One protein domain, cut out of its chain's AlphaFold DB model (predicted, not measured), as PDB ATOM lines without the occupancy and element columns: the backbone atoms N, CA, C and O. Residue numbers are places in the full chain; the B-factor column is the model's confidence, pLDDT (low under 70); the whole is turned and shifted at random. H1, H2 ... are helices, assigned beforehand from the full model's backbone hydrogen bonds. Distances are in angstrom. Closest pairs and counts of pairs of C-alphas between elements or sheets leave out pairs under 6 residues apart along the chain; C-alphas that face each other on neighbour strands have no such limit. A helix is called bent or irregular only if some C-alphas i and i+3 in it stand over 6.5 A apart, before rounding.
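This is residues 28 to 145 and 430 to 441 of the 459 residues of the protein "ATPgrasp_ST domain-containing protein" of Ahrensia sp (UniProt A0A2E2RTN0). One long kinked helix, H3, runs along one side of the model, with two groups of helices on the same side of it and few contacts between them: H4 to H7 pack over its later half, while H2 and H8 stand away from its beginning. Over its later half H4 folds back as a hairpin with H5, H6 and H7 near it; at its beginning H2 makes a corner with it, H8 packs on H2, and little H1 sits between the two groups. The printed part has 130 residues with eight named helices, H1 to H8 in order along the chain, and no named strand; the class is all helix. It is only just compact, close to loose, with a radius of gyration of the C-alphas of 16.5 A, and elongated, spanning 50 by 32 by 21 A.

H3 is residues 64 to 100, 47.5 A from first to last C-alpha, from (114.113, 114.179, 145.192) to (146.186, 135.353, 173.078). It is irregular, with C-alphas 91 and 94 7.8 A apart, and has a kink of 63 degrees near residue 92. H4 is residues 104 to 118, 20.3 A; H2 is residues 46 to 60, 21.1 A; H8 is residues 430 to 440, 15.1 A, ending at (105.522, 120.797, 160.528). The shorter helices are H1, residues 32 to 35, H5, residues 122 to 127, H6, residues 130 to 133, and H7, residues 137 to 140.

H3, with residues 85 to 97 alone, touches H4; they form a helical hairpin, opposite ways at 36 degrees, only just a steep tilt, and their closest C-alphas, Gly 93 and Tyr 104, are 6.1 A apart. H5 touches H3 at a steep tilt of 51 degrees, the closest C-alphas being Val 85 and Pro 122, 5.5 A apart. H5 also touches H4, about perpendicular at 82 degrees, with C-alphas Met 111 and Pro 122 closest at 5.6 A. H6 only just touches H3, with 3 pairs of C-alphas within 8 A, the closest being Phe 100 and Arg 132 at 6.2 A. H7 only just touches H4, also with 3 pairs, C-alphas Asn 118 and Phe 140 closest at 6.6 A. H1 is close to H3 but not clearly touching, with C-alphas Pro 32 and Leu 74 closest at 5.6 A. H1 touches H2, C-alphas Leu 35 and Ala 55 closest at 5.0 A. H2 touches H8 the same way at 37 degrees, only just a steep tilt, with C-alphas Pro 46 and Gly 430 closest at 3.8 A. H2 and H4 are apart. Every O i to N i+4 pair is within hydrogen-bond range in H2, H4 and H8, against 25 of 33 in H3 and 1 of 2 in H5; H1, H6 and H7 are too short for such a pair.

The C-alphas farthest apart, Glu 98 and Glu 439, are 50.3 A apart. Residues 146 to 429 are not printed, and C-alphas 145 and 430 are 14.7 A apart across the cut. Of the links printed whole, H1 to H2 is short and the others are tight. Residues 28 to 31 are under pLDDT 70; the mean of the printed part is 87.8.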
ATOM      1  N   THR A  28     121.120 128.373 153.348       65.69
ATOM      2  CA  THR A  28     122.507 127.905 153.436       65.69
ATOM      3  C   THR A  28     122.542 126.479 153.977       65.69
ATOM      4  O   THR A  28     121.879 126.156 154.964       65.69
ATOM      5  N   THR A  29     123.312 125.599 153.335       66.06
ATOM      6  CA  THR A  29     123.438 124.219 153.821       66.06
ATOM      7  C   THR A  29     124.333 124.211 155.062       66.06
ATOM      8  O   THR A  29     125.453 124.715 154.969       66.06
ATOM      9  N   PRO A  30     123.851 123.703 156.207       69.75
ATOM     10  CA  PRO A  30     124.650 123.544 157.425       69.75
ATOM     11  C   PRO A  30     125.799 122.544 157.247       69.75
ATOM     12  O   PRO A  30     125.897 121.858 156.224       69.75
ATOM     13  N   ALA A  31     126.649 122.438 158.273       69.88
ATOM     14  CA  ALA A  31     127.659 121.393 158.315       69.88
ATOM     15  C   ALA A  31     126.996 119.999 158.300       69.88
ATOM     16  O   ALA A  31     125.897 119.821 158.838       69.88
ATOM     17  N   PRO A  32     127.655 118.982 157.726       71.69
ATOM     18  CA  PRO A  32     127.056 117.658 157.555       71.69
ATOM     19  C   PRO A  32     126.620 117.001 158.865       71.69
ATOM     20  O   PRO A  32     125.575 116.354 158.913       71.69
ATOM     21  N   VAL A  33     127.385 117.225 159.937       70.62
ATOM     22  CA  VAL A  33     127.075 116.723 161.280       70.62
ATOM     23  C   VAL A  33     125.709 117.199 161.784       70.62
ATOM     24  O   VAL A  33     125.078 116.493 162.558       70.62
ATOM     25  N   GLU A  34     125.205 118.345 161.320       79.81
ATOM     26  CA  GLU A  34     123.878 118.841 161.698       79.81
ATOM     27  C   GLU A  34     122.755 118.214 160.849       79.81
ATOM     28  O   GLU A  34     121.653 118.000 161.345       79.81
ATOM     29  N   LEU A  35     123.006 117.881 159.578       81.94
ATOM     30  CA  LEU A  35     121.963 117.431 158.633       81.94
ATOM     31  C   LEU A  35     121.532 115.991 158.804       81.94
ATOM     32  O   LEU A  35     120.388 115.639 158.501       81.94
ATOM     33  N   PHE A  36     122.488 115.145 159.167       85.19
ATOM     34  CA  PHE A  36     122.290 113.703 159.216       85.19
ATOM     35  C   PHE A  36     122.022 113.196 160.634       85.19
ATOM     36  O   PHE A  36     121.684 112.025 160.797       85.19
ATOM     37  N   ARG A  37     122.116 114.076 161.639       87.50
ATOM     38  CA  ARG A  37     121.904 113.747 163.048       87.50
ATOM     39  C   ARG A  37     120.456 113.359 163.331       87.50
ATOM     40  O   ARG A  37     119.523 113.890 162.731       87.50
ATOM     41  N   ASP A  38     120.293 112.422 164.258       91.25
ATOM     42  CA  ASP A  38     119.008 112.082 164.861       91.25
ATOM     43  C   ASP A  38     118.845 112.891 166.152       91.25
ATOM     44  O   ASP A  38     119.563 112.670 167.129       91.25
ATOM     45  N   TYR A  39     117.935 113.860 166.131       93.06
ATOM     46  CA  TYR A  39     117.718 114.809 167.222       93.06
ATOM     47  C   TYR A  39     116.791 114.264 168.314       93.06
ATOM     48  O   TYR A  39     116.719 114.832 169.402       93.06
ATOM     49  N   ARG A  40     116.128 113.128 168.074       92.50
ATOM     50  CA  ARG A  40     115.197 112.503 169.027       92.50
ATOM     51  C   ARG A  40     115.834 112.119 170.355       92.50
ATOM     52  O   ARG A  40     115.179 112.174 171.387       92.50
ATOM     53  N   ASN A  41     117.112 111.747 170.323       87.56
ATOM     54  CA  ASN A  41     117.858 111.285 171.496       87.56
ATOM     55  C   ASN A  41     118.727 112.389 172.119       87.56
ATOM     56  O   ASN A  41     119.656 112.082 172.860       87.56
ATOM     57  N   MET A  42     118.498 113.651 171.755       90.50
ATOM     58  CA  MET A  42     119.261 114.785 172.268       90.50
ATOM     59  C   MET A  42     118.468 115.556 173.316       90.50
ATOM     60  O   MET A  42     117.241 115.641 173.229       90.50
ATOM     61  N   ASP A  43     119.190 116.175 174.246       91.38
ATOM     62  CA  ASP A  43     118.591 117.047 175.248       91.38
ATOM     63  C   ASP A  43     117.924 118.267 174.587       91.38
ATOM     64  O   ASP A  43     118.522 118.895 173.699       91.38
ATOM     65  N   PRO A  44     116.694 118.624 175.000       92.56
ATOM     66  CA  PRO A  44     115.881 119.652 174.357       92.56
ATOM     67  C   PRO A  44     116.316 121.071 174.743       92.56
ATOM     68  O   PRO A  44     115.579 121.813 175.382       92.56
ATOM     69  N   THR A  45     117.519 121.460 174.331       93.75
ATOM     70  CA  THR A  45     118.032 122.829 174.498       93.75
ATOM     71  C   THR A  45     117.635 123.723 173.315       93.75
ATOM     72  O   THR A  45     117.406 123.203 172.214       93.75
ATOM     73  N   PRO A  46     117.608 125.063 173.473       94.88
ATOM     74  CA  PRO A  46     117.279 125.987 172.382       94.88
ATOM     75  C   PRO A  46     118.111 125.768 171.109       94.88
ATOM     76  O   PRO A  46     117.573 125.687 170.006       94.88
ATOM     77  N   VAL A  47     119.422 125.553 171.258       92.81
ATOM     78  CA  VAL A  47     120.336 125.282 170.135       92.81
ATOM     79  C   VAL A  47     119.989 123.973 169.425       92.81
ATOM     80  O   VAL A  47     120.089 123.884 168.202       92.81
ATOM     81  N   VAL A  48     119.598 122.936 170.171       93.50
ATOM     82  CA  VAL A  48     119.244 121.629 169.599       93.50
ATOM     83  C   VAL A  48     117.923 121.715 168.838       93.50
ATOM     84  O   VAL A  48     117.851 121.192 167.725       93.50
ATOM     85  N   TRP A  49     116.929 122.438 169.365       95.12
ATOM     86  CA  TRP A  49     115.703 122.775 168.632       95.12
ATOM     87  C   TRP A  49     116.010 123.514 167.333       95.12
ATOM     88  O   TRP A  49     115.554 123.104 166.267       95.12
ATOM     89  N   LEU A  50     116.866 124.533 167.397       93.44
ATOM     90  CA  LEU A  50     117.250 125.325 166.234       93.44
ATOM     91  C   LEU A  50     117.967 124.486 165.162       93.44
ATOM     92  O   LEU A  50     117.673 124.594 163.969       93.44
ATOM     93  N   ARG A  51     118.875 123.598 165.584       92.94
ATOM     94  CA  ARG A  51     119.580 122.654 164.702       92.94
ATOM     95  C   ARG A  51     118.629 121.651 164.052       92.94
ATOM     96  O   ARG A  51     118.712 121.447 162.840       92.94
ATOM     97  N   GLY A  52     117.720 121.063 164.831       93.44
ATOM     98  CA  GLY A  52     116.692 120.148 164.335       93.44
ATOM     99  C   GLY A  52     115.784 120.820 163.304       93.44
ATOM    100  O   GLY A  52     115.614 120.292 162.201       93.44
ATOM    101  N   ALA A  53     115.286 122.021 163.614       94.25
ATOM    102  CA  ALA A  53     114.408 122.789 162.736       94.25
ATOM    103  C   ALA A  53     115.118 123.146 161.431       94.25
ATOM    104  O   ALA A  53     114.625 122.843 160.347       94.25
ATOM    105  N   ARG A  54     116.335 123.701 161.511       92.00
ATOM    106  CA  ARG A  54     117.129 124.024 160.321       92.00
ATOM    107  C   ARG A  54     117.396 122.792 159.459       92.00
ATOM    108  O   ARG A  54     117.297 122.885 158.236       92.00
ATOM    109  N   ALA A  55     117.748 121.657 160.063       91.06
ATOM    110  CA  ALA A  55     117.971 120.424 159.316       91.06
ATOM    111  C   ALA A  55     116.698 120.001 158.565       91.06
ATOM    112  O   ALA A  55     116.759 119.782 157.354       91.06
ATOM    113  N   ALA A  56     115.545 119.976 159.240       91.56
ATOM    114  CA  ALA A  56     114.254 119.680 158.624       91.56
ATOM    115  C   ALA A  56     113.925 120.643 157.468       91.56
ATOM    116  O   ALA A  56     113.653 120.198 156.353       91.56
ATOM    117  N   MET A  57     114.043 121.957 157.687       91.12
ATOM    118  CA  MET A  57     113.811 122.991 156.668       91.12
ATOM    119  C   MET A  57     114.694 122.790 155.426       91.12
ATOM    120  O   MET A  57     114.217 122.875 154.295       91.12
ATOM    121  N   VAL A  58     115.978 122.468 155.619       87.12
ATOM    122  CA  VAL A  58     116.922 122.200 154.523       87.12
ATOM    123  C   VAL A  58     116.505 120.984 153.693       87.12
ATOM    124  O   VAL A  58     116.581 121.038 152.462       87.12
ATOM    125  N   TRP A  59     116.089 119.895 154.344       86.75
ATOM    126  CA  TRP A  59     115.629 118.685 153.658       86.75
ATOM    127  C   TRP A  59     114.321 118.931 152.899       86.75
ATOM    128  O   TRP A  59     114.210 118.535 151.738       86.75
ATOM    129  N   ARG A  60     113.371 119.655 153.501       86.19
ATOM    130  CA  ARG A  60     112.096 120.024 152.864       86.19
ATOM    131  C   ARG A  60     112.282 120.921 151.640       86.19
ATOM    132  O   ARG A  60     111.586 120.742 150.647       86.19
ATOM    133  N   ALA A  61     113.252 121.834 151.669       82.62
ATOM    134  CA  ALA A  61     113.557 122.703 150.532       82.62
ATOM    135  C   ALA A  61     114.224 121.971 149.347       82.62
ATOM    136  O   ALA A  61     114.319 122.527 148.249       82.62
ATOM    137  N   ARG A  62     114.714 120.733 149.534       80.88
ATOM    138  CA  ARG A  62     115.471 119.974 148.516       80.88
ATOM    139  C   ARG A  62     114.969 118.529 148.340       80.88
ATOM    140  O   ARG A  62     115.741 117.594 148.565       80.88
ATOM    141  N   PRO A  63     113.718 118.320 147.893       76.44
ATOM    142  CA  PRO A  63     113.189 116.979 147.664       76.44
ATOM    143  C   PRO A  63     113.796 116.311 146.414       76.44
ATOM    144  O   PRO A  63     114.278 116.979 145.492       76.44
ATOM    145  N   GLY A  64     113.737 114.977 146.365       79.81
ATOM    146  CA  GLY A  64     114.113 114.179 145.192       79.81
ATOM    147  C   GLY A  64     115.592 114.308 144.809       79.81
ATOM    148  O   GLY A  64     116.469 114.294 145.670       79.81
ATOM    149  N   TRP A  65     115.883 114.466 143.513       73.06
ATOM    150  CA  TRP A  65     117.261 114.565 143.001       73.06
ATOM    151  C   TRP A  65     118.042 115.752 143.590       73.06
ATOM    152  O   TRP A  65     119.267 115.694 143.702       73.06
ATOM    153  N   ARG A  66     117.352 116.811 144.046       74.38
ATOM    154  CA  ARG A  66     117.992 117.961 144.706       74.38
ATOM    155  C   ARG A  66     118.631 117.578 146.044       74.38
ATOM    156  O   ARG A  66     119.539 118.286 146.480       74.38
ATOM    157  N   ALA A  67     118.254 116.451 146.652       76.94
ATOM    158  CA  ALA A  67     118.935 115.908 147.825       76.94
ATOM    159  C   ALA A  67     120.409 115.577 147.537       76.94
ATOM    160  O   ALA A  67     121.252 115.756 148.414       76.94
ATOM    161  N   ALA A  68     120.765 115.207 146.298       78.69
ATOM    162  CA  ALA A  68     122.157 114.968 145.902       78.69
ATOM    163  C   ALA A  68     123.049 116.203 146.136       78.69
ATOM    164  O   ALA A  68     124.213 116.081 146.517       78.69
ATOM    165  N   THR A  69     122.488 117.411 146.013       78.31
ATOM    166  CA  THR A  69     123.221 118.661 146.278       78.31
ATOM    167  C   THR A  69     123.615 118.824 147.750       78.31
ATOM    168  O   THR A  69     124.596 119.506 148.048       78.31
ATOM    169  N   ILE A  70     122.897 118.180 148.679       77.56
ATOM    170  CA  ILE A  70     123.250 118.154 150.104       77.56
ATOM    171  C   ILE A  70     124.539 117.345 150.296       77.56
ATOM    172  O   ILE A  70     125.465 117.816 150.956       77.56
ATOM    173  N   TYR A  71     124.634 116.177 149.656       77.56
ATOM    174  CA  TYR A  71     125.826 115.327 149.693       77.56
ATOM    175  C   TYR A  71     127.035 115.988 149.019       77.56
ATOM    176  O   TYR A  71     128.132 115.970 149.574       77.56
ATOM    177  N   LEU A  72     126.841 116.662 147.879       78.00
ATOM    178  CA  LEU A  72     127.910 117.429 147.223       78.00
ATOM    179  C   LEU A  72     128.457 118.548 148.118       78.00
ATOM    180  O   LEU A  72     129.663 118.780 148.160       78.00
ATOM    181  N   ARG A  73     127.590 119.231 148.879       75.31
ATOM    182  CA  ARG A  73     128.022 120.264 149.834       75.31
ATOM    183  C   ARG A  73     128.761 119.680 151.041       75.31
ATOM    184  O   ARG A  73     129.667 120.338 151.543       75.31
ATOM    185  N   LEU A  74     128.437 118.454 151.460       75.31
ATOM    186  CA  LEU A  74     129.224 117.701 152.446       75.31
ATOM    187  C   LEU A  74     130.650 117.457 151.940       75.31
ATOM    188  O   LEU A  74     131.606 117.798 152.635       75.31
ATOM    189  N   VAL A  75     130.795 116.953 150.713       78.06
ATOM    190  CA  VAL A  75     132.117 116.756 150.097       78.06
ATOM    191  C   VAL A  75     132.854 118.091 149.987       78.06
ATOM    192  O   VAL A  75     134.004 118.198 150.407       78.06
ATOM    193  N   GLY A  76     132.174 119.140 149.520       79.75
ATOM    194  CA  GLY A  76     132.745 120.481 149.424       79.75
ATOM    195  C   GLY A  76     133.244 121.031 150.762       79.75
ATOM    196  O   GLY A  76     134.292 121.669 150.799       79.75
ATOM    197  N   TRP A  77     132.544 120.760 151.869       82.56
ATOM    198  CA  TRP A  77     132.982 121.161 153.207       82.56
ATOM    199  C   TRP A  77     134.278 120.453 153.620       82.56
ATOM    200  O   TRP A  77     135.228 121.125 154.013       82.56
ATOM    201  N   ILE A  78     134.353 119.126 153.449       81.31
ATOM    202  CA  ILE A  78     135.546 118.319 153.775       81.31
ATOM    203  C   ILE A  78     136.753 118.772 152.949       81.31
ATOM    204  O   ILE A  78     137.848 118.917 153.483       81.31
ATOM    205  N   VAL A  79     136.550 119.034 151.657       85.81
ATOM    206  CA  VAL A  79     137.614 119.478 150.748       85.81
ATOM    207  C   VAL A  79     138.087 120.892 151.087       85.81
ATOM    208  O   VAL A  79     139.278 121.183 151.023       85.81
ATOM    209  N   ARG A  80     137.164 121.787 151.453       86.06
ATOM    210  CA  ARG A  80     137.470 123.200 151.700       86.06
ATOM    211  C   ARG A  80     138.059 123.461 153.084       86.06
ATOM    212  O   ARG A  80     138.822 124.416 153.235       86.06
ATOM    213  N   PHE A  81     137.709 122.657 154.085       88.69
ATOM    214  CA  PHE A  81     138.082 122.929 155.470       88.69
ATOM    215  C   PHE A  81     139.609 122.966 155.694       88.69
ATOM    216  O   PHE A  81     140.082 123.990 156.193       88.69
ATOM    217  N   PRO A  82     140.419 121.967 155.277       92.69
ATOM    218  CA  PRO A  82     141.868 122.004 155.506       92.69
ATOM    219  C   PRO A  82     142.586 123.173 154.800       92.69
ATOM    220  O   PRO A  82     143.361 123.868 155.463       92.69
ATOM    221  N   PRO A  83     142.317 123.484 153.511       94.06
ATOM    222  CA  PRO A  83     142.868 124.678 152.869       94.06
ATOM    223  C   PRO A  83     142.465 125.984 153.561       94.06
ATOM    224  O   PRO A  83     143.272 126.913 153.630       94.06
ATOM    225  N   ASP A  84     141.237 126.074 154.084       92.06
ATOM    226  CA  ASP A  84     140.790 127.245 154.839       92.06
ATOM    227  C   ASP A  84     141.568 127.372 156.165       92.06
ATOM    228  O   ASP A  84     142.013 128.474 156.479       92.06
ATOM    229  N   VAL A  85     141.824 126.277 156.896       95.19
ATOM    230  CA  VAL A  85     142.666 126.298 158.112       95.19
ATOM    231  C   VAL A  85     144.046 126.881 157.806       95.19
ATOM    232  O   VAL A  85     144.461 127.843 158.450       95.19
ATOM    233  N   VAL A  86     144.732 126.370 156.778       95.50
ATOM    234  CA  VAL A  86     146.063 126.866 156.381       95.50
ATOM    235  C   VAL A  86     146.004 128.342 155.984       95.50
ATOM    236  O   VAL A  86     146.813 129.144 156.450       95.50
ATOM    237  N   ARG A  87     145.020 128.727 155.162       94.25
ATOM    238  CA  ARG A  87     144.858 130.111 154.701       94.25
ATOM    239  C   ARG A  87     144.664 131.081 155.865       94.25
ATOM    240  O   ARG A  87     145.262 132.154 155.862       94.25
ATOM    241  N   PHE A  88     143.813 130.738 156.829       92.50
ATOM    242  CA  PHE A  88     143.515 131.623 157.951       92.50
ATOM    243  C   PHE A  88     144.648 131.648 158.991       92.50
ATOM    244  O   PHE A  88     144.965 132.731 159.480       92.50
ATOM    245  N   LEU A  89     145.342 130.529 159.233       94.56
ATOM    246  CA  LEU A  89     146.572 130.518 160.041       94.56
ATOM    247  C   LEU A  89     147.657 131.412 159.438       94.56
ATOM    248  O   LEU A  89     148.290 132.175 160.164       94.56
ATOM    249  N   TYR A  90     147.850 131.348 158.118       93.25
ATOM    250  CA  TYR A  90     148.809 132.203 157.419       93.25
ATOM    251  C   TYR A  90     148.456 133.690 157.560       93.25
ATOM    252  O   TYR A  90     149.330 134.508 157.829       93.25
ATOM    253  N   ARG A  91     147.172 134.042 157.415       90.25
ATOM    254  CA  ARG A  91     146.713 135.439 157.460       90.25
ATOM    255  C   ARG A  91     146.668 136.047 158.862       90.25
ATOM    256  O   ARG A  91     146.967 137.225 159.001       90.25
ATOM    257  N   HIS A  92     146.266 135.279 159.874       89.62
ATOM    258  CA  HIS A  92     145.912 135.817 161.199       89.62
ATOM    259  C   HIS A  92     146.653 135.146 162.357       89.62
ATOM    260  O   HIS A  92     146.702 135.680 163.465       89.62
ATOM    261  N   GLY A  93     147.239 133.968 162.131       91.69
ATOM    262  CA  GLY A  93     147.722 133.127 163.219       91.69
ATOM    263  C   GLY A  93     148.862 133.743 164.022       91.69
ATOM    264  O   GLY A  93     148.950 133.497 165.225       91.69
ATOM    265  N   ARG A  94     149.690 134.590 163.391       91.94
ATOM    266  CA  ARG A  94     150.740 135.346 164.087       91.94
ATOM    267  C   ARG A  94     150.139 136.284 165.132       91.94
ATOM    268  O   ARG A  94     150.488 136.168 166.302       91.94
ATOM    269  N   THR A  95     149.196 137.131 164.729       88.81
ATOM    270  CA  THR A  95     148.589 138.110 165.633       88.81
ATOM    271  C   THR A  95     147.858 137.436 166.793       88.81
ATOM    272  O   THR A  95     147.976 137.874 167.931       88.81
ATOM    273  N   TRP A  96     147.167 136.314 166.555       90.12
ATOM    274  CA  TRP A  96     146.461 135.584 167.621       90.12
ATOM    275  C   TRP A  96     147.422 134.870 168.569       90.12
ATOM    276  O   TRP A  96     147.129 134.729 169.756       90.12
ATOM    277  N   LYS A  97     148.584 134.438 168.066       91.69
ATOM    278  CA  LYS A  97     149.655 133.911 168.909       91.69
ATOM    279  C   LYS A  97     150.223 135.004 169.810       91.69
ATOM    280  O   LYS A  97     150.383 134.760 170.999       91.69
ATOM    281  N   GLU A  98     150.515 136.173 169.248       90.44
ATOM    282  CA  GLU A  98     151.068 137.318 169.980       90.44
ATOM    283  C   GLU A  98     150.056 137.887 170.990       90.44
ATOM    284  O   GLU A  98     150.432 138.190 172.115       90.44
ATOM    285  N   THR A  99     148.768 137.936 170.638       86.50
ATOM    286  CA  THR A  99     147.716 138.500 171.502       86.50
ATOM    287  C   THR A  99     147.237 137.525 172.574       86.50
ATOM    288  O   THR A  99     147.150 137.875 173.747       86.50
ATOM    289  N   PHE A 100     146.870 136.300 172.189       87.31
ATOM    290  CA  PHE A 100     146.186 135.353 173.078       87.31
ATOM    291  C   PHE A 100     147.096 134.219 173.566       87.31
ATOM    292  O   PHE A 100     146.625 133.290 174.223       87.31
ATOM    293  N   GLY A 101     148.382 134.233 173.202       90.56
ATOM    294  CA  GLY A 101     149.336 133.186 173.574       90.56
ATOM    295  C   GLY A 101     149.045 131.816 172.949       90.56
ATOM    296  O   GLY A 101     149.578 130.805 173.404       90.56
ATOM    297  N   ARG A 102     148.193 131.742 171.915       92.19
ATOM    298  CA  ARG A 102     147.785 130.477 171.277       92.19
ATOM    299  C   ARG A 102     148.719 130.119 170.129       92.19
ATOM    300  O   ARG A 102     148.768 130.820 169.121       92.19
ATOM    301  N   SER A 103     149.447 129.011 170.237       95.19
ATOM    302  CA  SER A 103     150.337 128.547 169.164       95.19
ATOM    303  C   SER A 103     149.561 128.166 167.896       95.19
ATOM    304  O   SER A 103     148.378 127.841 167.959       95.19
ATOM    305  N   TYR A 104     150.222 128.139 166.735       96.62
ATOM    306  CA  TYR A 104     149.580 127.745 165.471       96.62
ATOM    307  C   TYR A 104     148.926 126.356 165.533       96.62
ATOM    308  O   TYR A 104     147.829 126.171 165.012       96.62
ATOM    309  N   LEU A 105     149.564 125.391 166.209       96.44
ATOM    310  CA  LEU A 105     149.006 124.048 166.400       96.44
ATOM    311  C   LEU A 105     147.759 124.072 167.288       96.44
ATOM    312  O   LEU A 105     146.782 123.391 166.990       96.44
ATOM    313  N   GLN A 106     147.771 124.878 168.352       95.62
ATOM    314  CA  GLN A 106     146.603 125.050 169.217       95.62
ATOM    315  C   GLN A 106     145.454 125.724 168.467       95.62
ATOM    316  O   GLN A 106     144.331 125.249 168.553       95.62
ATOM    317  N   GLN A 107     145.732 126.763 167.677       96.19
ATOM    318  CA  GLN A 107     144.725 127.421 166.845       96.19
ATOM    319  C   GLN A 107     144.106 126.443 165.834       96.19
ATOM    320  O   GLN A 107     142.887 126.386 165.701       96.19
ATOM    321  N   ALA A 108     144.922 125.630 165.154       96.56
ATOM    322  CA  ALA A 108     144.430 124.593 164.245       96.56
ATOM    323  C   ALA A 108     143.553 123.559 164.975       96.56
ATOM    324  O   ALA A 108     142.482 123.195 164.490       96.56
ATOM    325  N   GLY A 109     143.987 123.118 166.160       95.69
ATOM    326  CA  GLY A 109     143.222 122.215 167.017       95.69
ATOM    327  C   GLY A 109     141.882 122.815 167.443       95.69
ATOM    328  O   GLY A 109     140.850 122.162 167.303       95.69
ATOM    329  N   ASP A 110     141.876 124.071 167.886       95.19
ATOM    330  CA  ASP A 110     140.664 124.788 168.278       95.19
ATOM    331  C   ASP A 110     139.678 124.901 167.107       95.19
ATOM    332  O   ASP A 110     138.491 124.629 167.286       95.19
ATOM    333  N   MET A 111     140.161 125.225 165.898       94.62
ATOM    334  CA  MET A 111     139.336 125.265 164.683       94.62
ATOM    335  C   MET A 111     138.677 123.916 164.395       94.62
ATOM    336  O   MET A 111     137.494 123.876 164.062       94.62
ATOM    337  N   CYS A 112     139.413 122.812 164.541       92.19
ATOM    338  CA  CYS A 112     138.842 121.475 164.410       92.19
ATOM    339  C   CYS A 112     137.765 121.228 165.474       92.19
ATOM    340  O   CYS A 112     136.675 120.767 165.141       92.19
ATOM    341  N   VAL A 113     138.021 121.580 166.739       92.50
ATOM    342  CA  VAL A 113     137.043 121.394 167.822       92.50
ATOM    343  C   VAL A 113     135.747 122.155 167.530       92.50
ATOM    344  O   VAL A 113     134.679 121.537 167.547       92.50
ATOM    345  N   ILE A 114     135.805 123.452 167.205       90.31
ATOM    346  CA  ILE A 114     134.595 124.249 166.918       90.31
ATOM    347  C   ILE A 114     133.891 123.813 165.627       90.31
ATOM    348  O   ILE A 114     132.678 123.970 165.491       90.31
ATOM    349  N   ALA A 115     134.617 123.226 164.675       88.75
ATOM    350  CA  ALA A 115     134.020 122.674 163.467       88.75
ATOM    351  C   ALA A 115     133.111 121.482 163.782       88.75
ATOM    352  O   ALA A 115     131.995 121.403 163.270       88.75
ATOM    353  N   PHE A 116     133.547 120.580 164.664       84.06
ATOM    354  CA  PHE A 116     132.757 119.407 165.046       84.06
ATOM    355  C   PHE A 116     131.662 119.718 166.071       84.06
ATOM    356  O   PHE A 116     130.578 119.142 166.004       84.06
ATOM    357  N   THR A 117     131.928 120.621 167.014       84.50
ATOM    358  CA  THR A 117     131.010 120.918 168.128       84.50
ATOM    359  C   THR A 117     129.994 122.006 167.778       84.50
ATOM    360  O   THR A 117     128.797 121.852 168.044       84.50
ATOM    361  N   ASN A 118     130.441 123.071 167.110       86.50
ATOM    362  CA  ASN A 118     129.644 124.253 166.784       86.50
ATOM    363  C   ASN A 118     129.264 124.356 165.302       86.50
ATOM    364  O   ASN A 118     128.446 125.207 164.970       86.50
ATOM    365  N   ALA A 119     129.801 123.499 164.423       86.44
ATOM    366  CA  ALA A 119     129.638 123.602 162.967       86.44
ATOM    367  C   ALA A 119     130.229 124.898 162.363       86.44
ATOM    368  O   ALA A 119     129.775 125.374 161.318       86.44
ATOM    369  N   LEU A 120     131.245 125.467 163.019       87.62
ATOM    370  CA  LEU A 120     131.915 126.702 162.604       87.62
ATOM    371  C   LEU A 120     133.045 126.450 161.596       87.62
ATOM    372  O   LEU A 120     133.616 125.363 161.525       87.62
ATOM    373  N   MET A 121     133.378 127.473 160.808       87.38
ATOM    374  CA  MET A 121     134.500 127.444 159.863       87.38
ATOM    375  C   MET A 121     135.731 128.156 160.445       87.38
ATOM    376  O   MET A 121     135.580 129.014 161.314       87.38
ATOM    377  N   PRO A 122     136.947 127.914 159.913       90.62
ATOM    378  CA  PRO A 122     138.174 128.580 160.369       90.62
ATOM    379  C   PRO A 122     138.072 130.109 160.415       90.62
ATOM    380  O   PRO A 122     138.602 130.752 161.312       90.62
ATOM    381  N   ARG A 123     137.320 130.702 159.481       87.19
ATOM    382  CA  ARG A 123     137.059 132.148 159.459       87.19
ATOM    383  C   ARG A 123     136.362 132.656 160.725       87.19
ATOM    384  O   ARG A 123     136.572 133.801 161.102       87.19
ATOM    385  N   ASP A 124     135.496 131.844 161.326       87.06
ATOM    386  CA  ASP A 124     134.652 132.245 162.450       87.06
ATOM    387  C   ASP A 124     135.460 132.242 163.760       87.06
ATOM    388  O   ASP A 124     135.206 133.080 164.619       87.06
ATOM    389  N   TYR A 125     136.497 131.390 163.853       89.88
ATOM    390  CA  TYR A 125     137.473 131.388 164.954       89.88
ATOM    391  C   TYR A 125     138.144 132.750 165.130       89.88
ATOM    392  O   TYR A 125     138.223 133.266 166.242       89.88
ATOM    393  N   TYR A 126     138.599 133.333 164.020       87.00
ATOM    394  CA  TYR A 126     139.246 134.642 164.024       87.00
ATOM    395  C   TYR A 126     138.230 135.776 164.136       87.00
ATOM    396  O   TYR A 126     138.417 136.677 164.934       87.00
ATOM    397  N   ARG A 127     137.115 135.720 163.399       81.25
ATOM    398  CA  ARG A 127     136.108 136.799 163.412       81.25
ATOM    399  C   ARG A 127     135.502 137.085 164.781       81.25
ATOM    400  O   ARG A 127     135.119 138.219 165.020       81.25
ATOM    401  N   CYS A 128     135.340 136.062 165.614       82.12
ATOM    402  CA  CYS A 128     134.698 136.206 166.922       82.12
ATOM    403  C   CYS A 128     135.703 136.088 168.075       82.12
ATOM    404  O   CYS A 128     135.302 135.761 169.188       82.12
ATOM    405  N   ASP A 129     137.006 136.246 167.799       83.75
ATOM    406  CA  ASP A 129     138.074 136.119 168.796       83.75
ATOM    407  C   ASP A 129     137.948 134.857 169.674       83.75
ATOM    408  O   ASP A 129     138.235 134.875 170.871       83.75
ATOM    409  N   ILE A 130     137.532 133.720 169.097       88.38
ATOM    410  CA  ILE A 130     137.158 132.519 169.871       88.38
ATOM    411  C   ILE A 130     138.341 132.005 170.714       88.38
ATOM    412  O   ILE A 130     138.157 131.478 171.814       88.38
ATOM    413  N   ALA A 131     139.572 132.233 170.249       88.62
ATOM    414  CA  ALA A 131     140.805 131.985 170.996       88.62
ATOM    415  C   ALA A 131     140.807 132.595 172.414       88.62
ATOM    416  O   ALA A 131     141.271 131.937 173.351       88.62
ATOM    417  N   ARG A 132     140.241 133.802 172.588       85.06
ATOM    418  CA  ARG A 132     140.096 134.510 173.878       85.06
ATOM    419  C   ARG A 132     139.297 133.688 174.890       85.06
ATOM    420  O   ARG A 132     139.492 133.832 176.091       85.06
ATOM    421  N   LYS A 133     138.391 132.828 174.416       86.25
ATOM    422  CA  LYS A 133     137.410 132.099 175.235       86.25
ATOM    423  C   LYS A 133     137.762 130.631 175.449       86.25
ATOM    424  O   LYS A 133     137.024 129.921 176.111       86.25
ATOM    425  N   ARG A 134     138.890 130.143 174.929       85.38
ATOM    426  CA  ARG A 134     139.192 128.700 174.870       85.38
ATOM    427  C   ARG A 134     139.204 127.958 176.217       85.38
ATOM    428  O   ARG A 134     139.003 126.743 176.223       85.38
ATOM    429  N   ASN A 135     139.432 128.659 177.324       84.62
ATOM    430  CA  ASN A 135     139.435 128.080 178.673       84.62
ATOM    431  C   ASN A 135     138.145 128.376 179.460       84.62
ATOM    432  O   ASN A 135     138.130 128.217 180.676       84.62
ATOM    433  N   THR A 136     137.085 128.832 178.793       88.00
ATOM    434  CA  THR A 136     135.777 129.099 179.396       88.00
ATOM    435  C   THR A 136     134.679 128.409 178.590       88.00
ATOM    436  O   THR A 136     134.879 128.053 177.425       88.00
ATOM    437  N   ASP A 137     133.495 128.259 179.183       86.94
ATOM    438  CA  ASP A 137     132.338 127.658 178.501       86.94
ATOM    439  C   ASP A 137     131.922 128.448 177.250       86.94
ATOM    440  O   ASP A 137     131.476 127.870 176.256       86.94
ATOM    441  N   ALA A 138     132.195 129.761 177.238       87.56
ATOM    442  CA  ALA A 138     131.923 130.650 176.111       87.56
ATOM    443  C   ALA A 138     132.576 130.209 174.793       87.56
ATOM    444  O   ALA A 138     132.086 130.574 173.725       87.56
ATOM    445  N   PHE A 139     133.623 129.377 174.834       89.06
ATOM    446  CA  PHE A 139     134.198 128.760 173.637       89.06
ATOM    447  C   PHE A 139     133.152 128.040 172.771       89.06
ATOM    448  O   PHE A 139     133.233 128.074 171.543       89.06
ATOM    449  N   PHE A 140     132.143 127.431 173.399       89.81
ATOM    450  CA  PHE A 140     131.099 126.663 172.722       89.81
ATOM    451  C   PHE A 140     129.821 127.462 172.467       89.81
ATOM    452  O   PHE A 140     128.839 126.905 171.978       89.81
ATOM    453  N   HIS A 141     129.805 128.760 172.766       91.19
ATOM    454  CA  HIS A 141     128.596 129.571 172.647       91.19
ATOM    455  C   HIS A 141     128.451 130.263 171.290       91.19
ATOM    456  O   HIS A 141     127.499 131.009 171.067       91.19
ATOM    457  N   PHE A 142     129.363 130.020 170.355       90.12
ATOM    458  CA  PHE A 142     129.293 130.574 169.009       90.12
ATOM    459  C   PHE A 142     128.548 129.621 168.074       90.12
ATOM    460  O   PHE A 142     128.753 128.406 168.093       90.12
ATOM    461  N   VAL A 143     127.687 130.176 167.228       89.25
ATOM    462  CA  VAL A 143     126.921 129.426 166.229       89.25
ATOM    463  C   VAL A 143     127.162 129.951 164.811       89.25
ATOM    464  O   VAL A 143     127.546 131.110 164.646       89.25
ATOM    465  N   PRO A 144     126.963 129.132 163.763       87.31
ATOM    466  CA  PRO A 144     127.067 129.595 162.385       87.31
ATOM    467  C   PRO A 144     125.894 130.520 162.047       87.31
ATOM    468  O   PRO A 144     124.759 130.192 162.373       87.31
ATOM    469  N   TYR A 145     126.126 131.589 161.276       84.81
ATOM    470  CA  TYR A 145     125.065 132.517 160.831       84.81
ATOM    471  C   TYR A 145     123.828 131.808 160.264       84.81
ATOM    472  O   TYR A 145     122.689 132.138 160.575       84.81
ATOM    473  N   GLY A 430     115.079 129.214 169.812       95.94
ATOM    474  CA  GLY A 430     114.749 127.842 170.184       95.94
ATOM    475  C   GLY A 430     113.249 127.621 170.371       95.94
ATOM    476  O   GLY A 430     112.727 126.617 169.890       95.94
ATOM    477  N   TYR A 431     112.554 128.565 171.009       96.69
ATOM    478  CA  TYR A 431     111.097 128.558 171.163       96.69
ATOM    479  C   TYR A 431     110.381 128.523 169.802       96.69
ATOM    480  O   TYR A 431     109.596 127.607 169.541       96.69
ATOM    481  N   HIS A 432     110.718 129.444 168.894       96.06
ATOM    482  CA  HIS A 432     110.141 129.494 167.543       96.06
ATOM    483  C   HIS A 432     110.479 128.244 166.723       96.06
ATOM    484  O   HIS A 432     109.624 127.687 166.034       96.06
ATOM    485  N   ALA A 433     111.712 127.741 166.837       95.69
ATOM    486  CA  ALA A 433     112.136 126.507 166.177       95.69
ATOM    487  C   ALA A 433     111.375 125.272 166.683       95.69
ATOM    488  O   ALA A 433     111.004 124.410 165.882       95.69
ATOM    489  N   LYS A 434     111.133 125.187 167.996       95.81
ATOM    490  CA  LYS A 434     110.341 124.119 168.611       95.81
ATOM    491  C   LYS A 434     108.920 124.113 168.056       95.81
ATOM    492  O   LYS A 434     108.491 123.077 167.553       95.81
ATOM    493  N   ARG A 435     108.232 125.259 168.088       94.88
ATOM    494  CA  ARG A 435     106.864 125.391 167.558       94.88
ATOM    495  C   ARG A 435     106.788 124.979 166.096       94.88
ATOM    496  O   ARG A 435     105.987 124.120 165.738       94.88
ATOM    497  N   TRP A 436     107.711 125.489 165.280       94.69
ATOM    498  CA  TRP A 436     107.776 125.124 163.870       94.69
ATOM    499  C   TRP A 436     107.931 123.608 163.675       94.69
ATOM    500  O   TRP A 436     107.239 123.028 162.840       94.69
ATOM    501  N   ILE A 437     108.798 122.939 164.451       94.31
ATOM    502  CA  ILE A 437     108.956 121.476 164.390       94.31
ATOM    503  C   ILE A 437     107.659 120.761 164.791       94.31
ATOM    504  O   ILE A 437     107.256 119.809 164.124       94.31
ATOM    505  N   GLU A 438     107.025 121.173 165.887       92.56
ATOM    506  CA  GLU A 438     105.806 120.538 166.399       92.56
ATOM    507  C   GLU A 438     104.644 120.636 165.400       92.56
ATOM    508  O   GLU A 438     103.892 119.670 165.253       92.56
ATOM    509  N   GLU A 439     104.564 121.743 164.664       92.88
ATOM    510  CA  GLU A 439     103.560 121.998 163.628       92.88
ATOM    511  C   GLU A 439     103.872 121.288 162.296       92.88
ATOM    512  O   GLU A 439     102.962 120.808 161.621       92.88
ATOM    513  N   ASN A 440     105.148 121.194 161.896       92.75
ATOM    514  CA  ASN A 440     105.522 120.797 160.528       92.75
ATOM    515  C   ASN A 440     106.109 119.388 160.393       92.75
ATOM    516  O   ASN A 440     106.124 118.837 159.285       92.75
ATOM    517  N   GLU A 441     106.620 118.803 161.477       92.38
ATOM    518  CA  GLU A 441     107.255 117.489 161.463       92.38
ATOM    519  C   GLU A 441     106.390 116.448 162.184       92.38
ATOM    520  O   GLU A 441     105.899 116.708 163.287       92.38
TER     521      GLU A 441